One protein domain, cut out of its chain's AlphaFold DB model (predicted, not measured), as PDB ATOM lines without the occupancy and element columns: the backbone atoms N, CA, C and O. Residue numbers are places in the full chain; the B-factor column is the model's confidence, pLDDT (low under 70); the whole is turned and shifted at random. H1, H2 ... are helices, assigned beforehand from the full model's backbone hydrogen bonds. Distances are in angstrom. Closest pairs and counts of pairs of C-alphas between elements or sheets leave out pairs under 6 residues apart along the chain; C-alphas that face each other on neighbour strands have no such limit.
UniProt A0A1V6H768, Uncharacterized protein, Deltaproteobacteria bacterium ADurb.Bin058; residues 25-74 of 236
ATOM      1  N   GLU A  25     -20.530  10.550  -9.227       81.12
ATOM      2  CA  GLU A  25     -19.445  11.319  -8.617       81.12
ATOM      3  C   GLU A  25     -19.615  11.251  -7.099       81.12
ATOM      4  O   GLU A  25     -20.699  11.501  -6.568       81.12
ATOM      5  N   LEU A  26     -18.550  10.880  -6.394       82.81
ATOM      6  CA  LEU A  26     -18.549  10.900  -4.940       82.81
ATOM      7  C   LEU A  26     -18.160  12.304  -4.470       82.81
ATOM      8  O   LEU A  26     -17.187  12.868  -4.980       82.81
ATOM      9  N   PRO A  27     -18.882  12.896  -3.507       83.88
ATOM     10  CA  PRO A  27     -18.400  14.106  -2.865       83.88
ATOM     11  C   PRO A  27     -17.099  13.809  -2.108       83.88
ATOM     12  O   PRO A  27     -16.766  12.655  -1.839       83.88
ATOM     13  N   VAL A  28     -16.376  14.858  -1.725       86.94
ATOM     14  CA  VAL A  28     -15.345  14.720  -0.692       86.94
ATOM     15  C   VAL A  28     -16.056  14.356   0.612       86.94
ATOM     16  O   VAL A  28     -16.887  15.121   1.100       86.94
ATOM     17  N   ILE A  29     -15.772  13.169   1.140       83.56
ATOM     18  CA  ILE A  29     -16.365  12.637   2.376       83.56
ATOM     19  C   ILE A  29     -15.392  12.812   3.548       83.56
ATOM     20  O   ILE A  29     -15.823  13.008   4.683       83.56
ATOM     21  N   CYS A  30     -14.090  12.780   3.267       83.00
ATOM     22  CA  CYS A  30     -13.016  12.788   4.256       83.00
ATOM     23  C   CYS A  30     -12.051  13.945   3.973       83.00
ATOM     24  O   CYS A  30     -11.760  14.230   2.814       83.00
ATOM     25  N   SER A  31     -11.544  14.621   5.006       82.94
ATOM     26  CA  SER A  31     -10.553  15.700   4.832       82.94
ATOM     27  C   SER A  31      -9.178  15.167   4.435       82.94
ATOM     28  O   SER A  31      -8.424  15.829   3.728       82.94
ATOM     29  N   ASP A  32      -8.877  13.962   4.904       80.12
ATOM     30  CA  ASP A  32      -7.645  13.218   4.690       80.12
ATOM     31  C   ASP A  32      -7.924  11.715   4.828       80.12
ATOM     32  O   ASP A  32      -9.030  11.282   5.167       80.12
ATOM     33  N   VAL A  33      -6.931  10.906   4.492       72.00
ATOM     34  CA  VAL A  33      -7.079   9.455   4.390       72.00
ATOM     35  C   VAL A  33      -7.304   8.827   5.772       72.00
ATOM     36  O   VAL A  33      -8.048   7.857   5.904       72.00
ATOM     37  N   GLU A  34      -6.702   9.411   6.804       75.88
ATOM     38  CA  GLU A  34      -6.771   9.004   8.203       75.88
ATOM     39  C   GLU A  34      -8.147   9.281   8.833       75.88
ATOM     40  O   GLU A  34      -8.584   8.538   9.711       75.88
ATOM     41  N   SER A  35      -8.863  10.303   8.357       74.75
ATOM     42  CA  SER A  35     -10.226  10.647   8.790       74.75
ATOM     43  C   SER A  35     -11.304   9.693   8.255       74.75
ATOM     44  O   SER A  35     -12.456   9.725   8.696       74.75
ATOM     45  N   CYS A  36     -10.941   8.815   7.322       67.94
ATOM     46  CA  CYS A  36     -11.851   7.982   6.548       67.94
ATOM     47  C   CYS A  36     -12.095   6.611   7.209       67.94
ATOM     48  O   CYS A  36     -11.749   5.591   6.637       67.94
ATOM     49  N   GLN A  37     -12.695   6.593   8.410       67.00
ATOM     50  CA  GLN A  37     -12.902   5.411   9.282       67.00
ATOM     51  C   GLN A  37     -11.633   4.578   9.598       67.00
ATOM     52  O   GLN A  37     -10.681   4.469   8.828       67.00
ATOM     53  N   GLU A  38     -11.603   3.943  10.774       64.69
ATOM     54  CA  GLU A  38     -10.442   3.142  11.182       64.69
ATOM     55  C   GLU A  38     -10.229   1.937  10.241       64.69
ATOM     56  O   GLU A  38     -11.121   1.112  10.058       64.69
ATOM     57  N   ASN A  39      -9.011   1.818   9.694       60.34
ATOM     58  CA  ASN A  39      -8.501   0.748   8.813       60.34
ATOM     59  C   ASN A  39      -8.898   0.787   7.330       60.34
ATOM     60  O   ASN A  39      -8.343   0.015   6.549       60.34
ATOM     61  N   PHE A  40      -9.736   1.724   6.890       69.00
ATOM     62  CA  PHE A  40     -10.183   1.750   5.494       69.00
ATOM     63  C   PHE A  40      -9.042   1.983   4.490       69.00
ATOM     64  O   PHE A  40      -9.016   1.388   3.418       69.00
ATOM     65  N   PHE A  41      -8.034   2.781   4.856       65.25
ATOM     66  CA  PHE A  41      -6.833   2.968   4.033       65.25
ATOM     67  C   PHE A  41      -5.960   1.714   3.915       65.25
ATOM     68  O   PHE A  41      -5.286   1.521   2.906       65.25
ATOM     69  N   LYS A  42      -5.944   0.875   4.953       70.50
ATOM     70  CA  LYS A  42      -5.129  -0.341   4.977       70.50
ATOM     71  C   LYS A  42      -5.715  -1.404   4.055       70.50
ATOM     72  O   LYS A  42      -4.959  -2.078   3.358       70.50
ATOM     73  N   ASP A  43      -7.037  -1.524   4.066       76.44
ATOM     74  CA  ASP A  43      -7.743  -2.578   3.351       76.44
ATOM     75  C   ASP A  43      -8.125  -2.134   1.924       76.44
ATOM     76  O   ASP A  43      -8.005  -2.924   0.993       76.44
ATOM     77  N   GLU A  44      -8.485  -0.856   1.723       76.06
ATOM     78  CA  GLU A  44      -8.986  -0.314   0.447       76.06
ATOM     79  C   GLU A  44      -8.378   1.071   0.097       76.06
ATOM     80  O   GLU A  44      -9.090   2.076  -0.040       76.06
ATOM     81  N   PRO A  45      -7.047   1.174  -0.099       72.31
ATOM     82  CA  PRO A  45      -6.334   2.453  -0.238       72.31
ATOM     83  C   PRO A  45      -6.808   3.321  -1.415       72.31
ATOM     84  O   PRO A  45      -6.782   4.552  -1.339       72.31
ATOM     85  N   ASN A  46      -7.272   2.700  -2.504       73.69
ATOM     86  CA  ASN A  46      -7.790   3.418  -3.671       73.69
ATOM     87  C   ASN A  46      -9.154   4.066  -3.392       73.69
ATOM     88  O   ASN A  46      -9.412   5.179  -3.852       73.69
ATOM     89  N   LEU A  47     -10.006   3.398  -2.611       76.75
ATOM     90  CA  LEU A  47     -11.323   3.908  -2.239       76.75
ATOM     91  C   LEU A  47     -11.206   5.000  -1.166       76.75
ATOM     92  O   LEU A  47     -11.858   6.036  -1.279       76.75
ATOM     93  N   ALA A  48     -10.303   4.828  -0.195       78.19
ATOM     94  CA  ALA A  48      -9.977   5.862   0.787       78.19
ATOM     95  C   ALA A  48      -9.486   7.154   0.108       78.19
ATOM     96  O   ALA A  48      -9.967   8.245   0.411       78.19
ATOM     97  N   ARG A  49      -8.595   7.041  -0.889       77.75
ATOM     98  CA  ARG A  49      -8.145   8.196  -1.682       77.75
ATOM     99  C   ARG A  49      -9.299   8.866  -2.431       77.75
ATOM    100  O   ARG A  49      -9.385  10.094  -2.425       77.75
ATOM    101  N   LEU A  50     -10.196   8.091  -3.041       84.38
ATOM    102  CA  LEU A  50     -11.368   8.628  -3.736       84.38
ATOM    103  C   LEU A  50     -12.272   9.445  -2.800       84.38
ATOM    104  O   LEU A  50     -12.735  10.509  -3.193       84.38
ATOM    105  N   PHE A  51     -12.459   9.022  -1.549       86.31
ATOM    106  CA  PHE A  51     -13.253   9.768  -0.565       86.31
ATOM    107  C   PHE A  51     -12.608  11.073  -0.077       86.31
ATOM    108  O   PHE A  51     -13.324  11.952   0.401       86.31
ATOM    109  N   THR A  52     -11.290  11.232  -0.224       84.31
ATOM    110  CA  THR A  52     -10.586  12.485   0.120       84.31
ATOM    111  C   THR A  52     -10.563  13.509  -1.011       84.31
ATOM    112  O   THR A  52     -10.579  14.711  -0.767       84.31
ATOM    113  N   VAL A  53     -10.531  13.046  -2.262       86.44
ATOM    114  CA  VAL A  53     -10.458  13.919  -3.444       86.44
ATOM    115  C   VAL A  53     -11.845  14.168  -4.046       86.44
ATOM    116  O   VAL A  53     -12.077  15.217  -4.647       86.44
ATOM    117  N   GLY A  54     -12.779  13.234  -3.855       85.25
ATOM    118  CA  GLY A  54     -14.066  13.214  -4.536       85.25
ATOM    119  C   GLY A  54     -13.928  12.949  -6.040       85.25
ATOM    120  O   GLY A  54     -12.851  12.639  -6.557       85.25
ATOM    121  N   GLY A  55     -15.040  13.084  -6.757       85.19
ATOM    122  CA  GLY A  55     -15.116  12.871  -8.198       85.19
ATOM    123  C   GLY A  55     -15.414  11.415  -8.578       85.19
ATOM    124  O   GLY A  55     -15.961  10.653  -7.776       85.19
ATOM    125  N   PRO A  56     -15.141  11.024  -9.831       84.06
ATOM    126  CA  PRO A  56     -15.538   9.716 -10.329       84.06
ATOM    127  C   PRO A  56     -14.572   8.611  -9.884       84.06
ATOM    128  O   PRO A  56     -13.357   8.803  -9.846       84.06
ATOM    129  N   ALA A  57     -15.104   7.415  -9.625       80.94
ATOM    130  CA  ALA A  57     -14.273   6.243  -9.363       80.94
ATOM    131  C   ALA A  57     -13.589   5.778 -10.658       80.94
ATOM    132  O   ALA A  57     -14.266   5.342 -11.589       80.94
ATOM    133  N   ILE A  58     -12.259   5.864 -10.719       80.56
ATOM    134  CA  ILE A  58     -11.452   5.403 -11.859       80.56
ATOM    135  C   ILE A  58     -11.011   3.954 -11.620       80.56
ATOM    136  O   ILE A  58     -10.488   3.637 -10.553       80.56
ATOM    137  N   LEU A  59     -11.225   3.075 -12.602       76.38
ATOM    138  CA  LEU A  59     -10.777   1.679 -12.551       76.38
ATOM    139  C   LEU A  59      -9.341   1.526 -13.082       76.38
ATOM    140  O   LEU A  59      -8.709   2.481 -13.531       76.38
ATOM    141  N   SER A  60      -8.803   0.308 -13.016       77.25
ATOM    142  CA  SER A  60      -7.400   0.001 -13.336       77.25
ATOM    143  C   SER A  60      -6.984   0.275 -14.786       77.25
ATOM    144  O   SER A  60      -5.798   0.426 -15.060       77.25
ATOM    145  N   ASP A  61      -7.934   0.357 -15.707       71.75
ATOM    146  CA  ASP A  61      -7.739   0.724 -17.115       71.75
ATOM    147  C   ASP A  61      -7.868   2.242 -17.367       71.75
ATOM    148  O   ASP A  61      -7.865   2.681 -18.515       71.75
ATOM    149  N   GLY A  62      -7.953   3.055 -16.308       76.94
ATOM    150  CA  GLY A  62      -7.922   4.517 -16.380       76.94
ATOM    151  C   GLY A  62      -9.262   5.182 -16.695       76.94
ATOM    152  O   GLY A  62      -9.324   6.406 -16.777       76.94
ATOM    153  N   ASP A  63     -10.336   4.407 -16.830       79.06
ATOM    154  CA  ASP A  63     -11.665   4.919 -17.159       79.06
ATOM    155  C   ASP A  63     -12.637   4.816 -15.966       79.06
ATOM    156  O   ASP A  63     -12.433   4.038 -15.030       79.06
ATOM    157  N   ARG A  64     -13.714   5.604 -15.968       81.50
ATOM    158  CA  ARG A  64     -14.658   5.684 -14.839       81.50
ATOM    159  C   ARG A  64     -15.482   4.406 -14.698       81.50
ATOM    160  O   ARG A  64     -15.843   3.799 -15.703       81.50
ATOM    161  N   ILE A  65     -15.841   4.012 -13.476       77.56
ATOM    162  CA  ILE A  65     -16.698   2.840 -13.225       77.56
ATOM    163  C   ILE A  65     -18.060   2.964 -13.917       77.56
ATOM    164  O   ILE A  65     -18.581   1.982 -14.437       77.56
ATOM    165  N   ASP A  66     -18.605   4.177 -13.971       72.06
ATOM    166  CA  ASP A  66     -19.886   4.506 -14.588       72.06
ATOM    167  C   ASP A  66     -19.734   5.024 -16.029       72.06
ATOM    168  O   ASP A  66     -20.649   5.634 -16.580       72.06
ATOM    169  N   SER A  67     -18.574   4.795 -16.654       74.50
ATOM    170  CA  SER A  67     -18.321   5.213 -18.030       74.50
ATOM    171  C   SER A  67     -19.138   4.398 -19.026       74.50
ATOM    172  O   SER A  67     -19.052   3.168 -19.076       74.50
ATOM    173  N   TYR A  68     -19.873   5.090 -19.898       70.06
ATOM    174  CA  TYR A  68     -20.606   4.448 -20.988       70.06
ATOM    175  C   TYR A  68     -19.702   3.768 -22.006       70.06
ATOM    176  O   TYR A  68     -20.168   2.858 -22.678       70.06
ATOM    177  N   ILE A  69     -18.416   4.119 -22.123       69.44
ATOM    178  CA  ILE A  69     -17.527   3.367 -23.020       69.44
ATOM    179  C   ILE A  69     -17.425   1.897 -22.581       69.44
ATOM    180  O   ILE A  69     -17.176   1.025 -23.401       69.44
ATOM    181  N   ARG A  70     -17.705   1.567 -21.316       71.00
ATOM    182  CA  ARG A  70     -17.721   0.176 -20.845       71.00
ATOM    183  C   ARG A  70     -18.954  -0.591 -21.298       71.00
ATOM    184  O   ARG A  70     -18.828  -1.770 -21.616       71.00
ATOM    185  N   THR A  71     -20.113   0.065 -21.331       63.31
ATOM    186  CA  THR A  71     -21.407  -0.540 -21.687       63.31
ATOM    187  C   THR A  71     -21.759  -0.387 -23.167       63.31
ATOM    188  O   THR A  71     -22.491  -1.213 -23.701       63.31
ATOM    189  N   LEU A  72     -21.214   0.626 -23.847       70.94
ATOM    190  CA  LEU A  72     -21.528   0.992 -25.229       70.94
ATOM    191  C   LEU A  72     -20.347   0.856 -26.201       70.94
ATOM    192  O   LEU A  72     -20.558   1.065 -27.386       70.94
ATOM    193  N   LYS A  73     -19.135   0.435 -25.791       74.75
ATOM    194  CA  LYS A  73     -18.038   0.137 -26.758       74.75
ATOM    195  C   LYS A  73     -18.392  -0.932 -27.793       74.75
ATOM    196  O   LYS A  73     -17.684  -1.102 -28.774       74.75
ATOM    197  N   TRP A  74     -19.445  -1.698 -27.538       79.50
ATOM    198  CA  TRP A  74     -19.885  -2.802 -28.380       79.50
ATOM    199  C   TRP A  74     -20.631  -2.368 -29.629       79.50
ATOM    200  O   TRP A  74     -20.886  -3.209 -30.487       79.50
TER     201      TRP A  74
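What this domain is: This is residues 25 to 74 of the 236 residues of an uncharacterized protein of Deltaproteobacteria bacterium ADurb.Bin058 (UniProt A0A1V6H768). This is a winding chain with little regular structure: at one end the short helix H1 meets H2 at a corner beside the loop of residues 25 to 39, and at the other end residues 68 to 74, with H3, stick out. A short antiparallel pairing ties residues 25 to 26 to residues 55 to 56. The printed part has 50 residues with three named helices, no named strand and the class all helix; it is loose, with a radius of gyration of the C-alphas of 12.7 A, and a rod of 41 by 20 by 12 A.

How they stand to each other: Look at H1, residues 40 to 43, and H2, residues 45 to 53: they touch only at the corner, their closest C-alphas, Phe 41 and Ala 48, 5.4 A apart. H3, residues 68 to 72, is apart from both. In H2 and H3 every O i to N i+4 pair is within hydrogen-bond range; H1 is too short for such a pair.

Where its parts are: Find C-alpha 40 at (-10.183, 1.750, 5.494), where H1 begins. H2 runs 12.6 A from C-alpha 45 to C-alpha 53; H3 ends at C-alpha 72, (-21.528, 0.992, -25.229).

The domain as a whole: The farthest C-alphas, Glu 38 and Trp 74, are 41.1 A apart. The printed part has no cut; the link from H2 to H3 is long. Residues 36 to 41, 69 and 71 have pLDDT under 70.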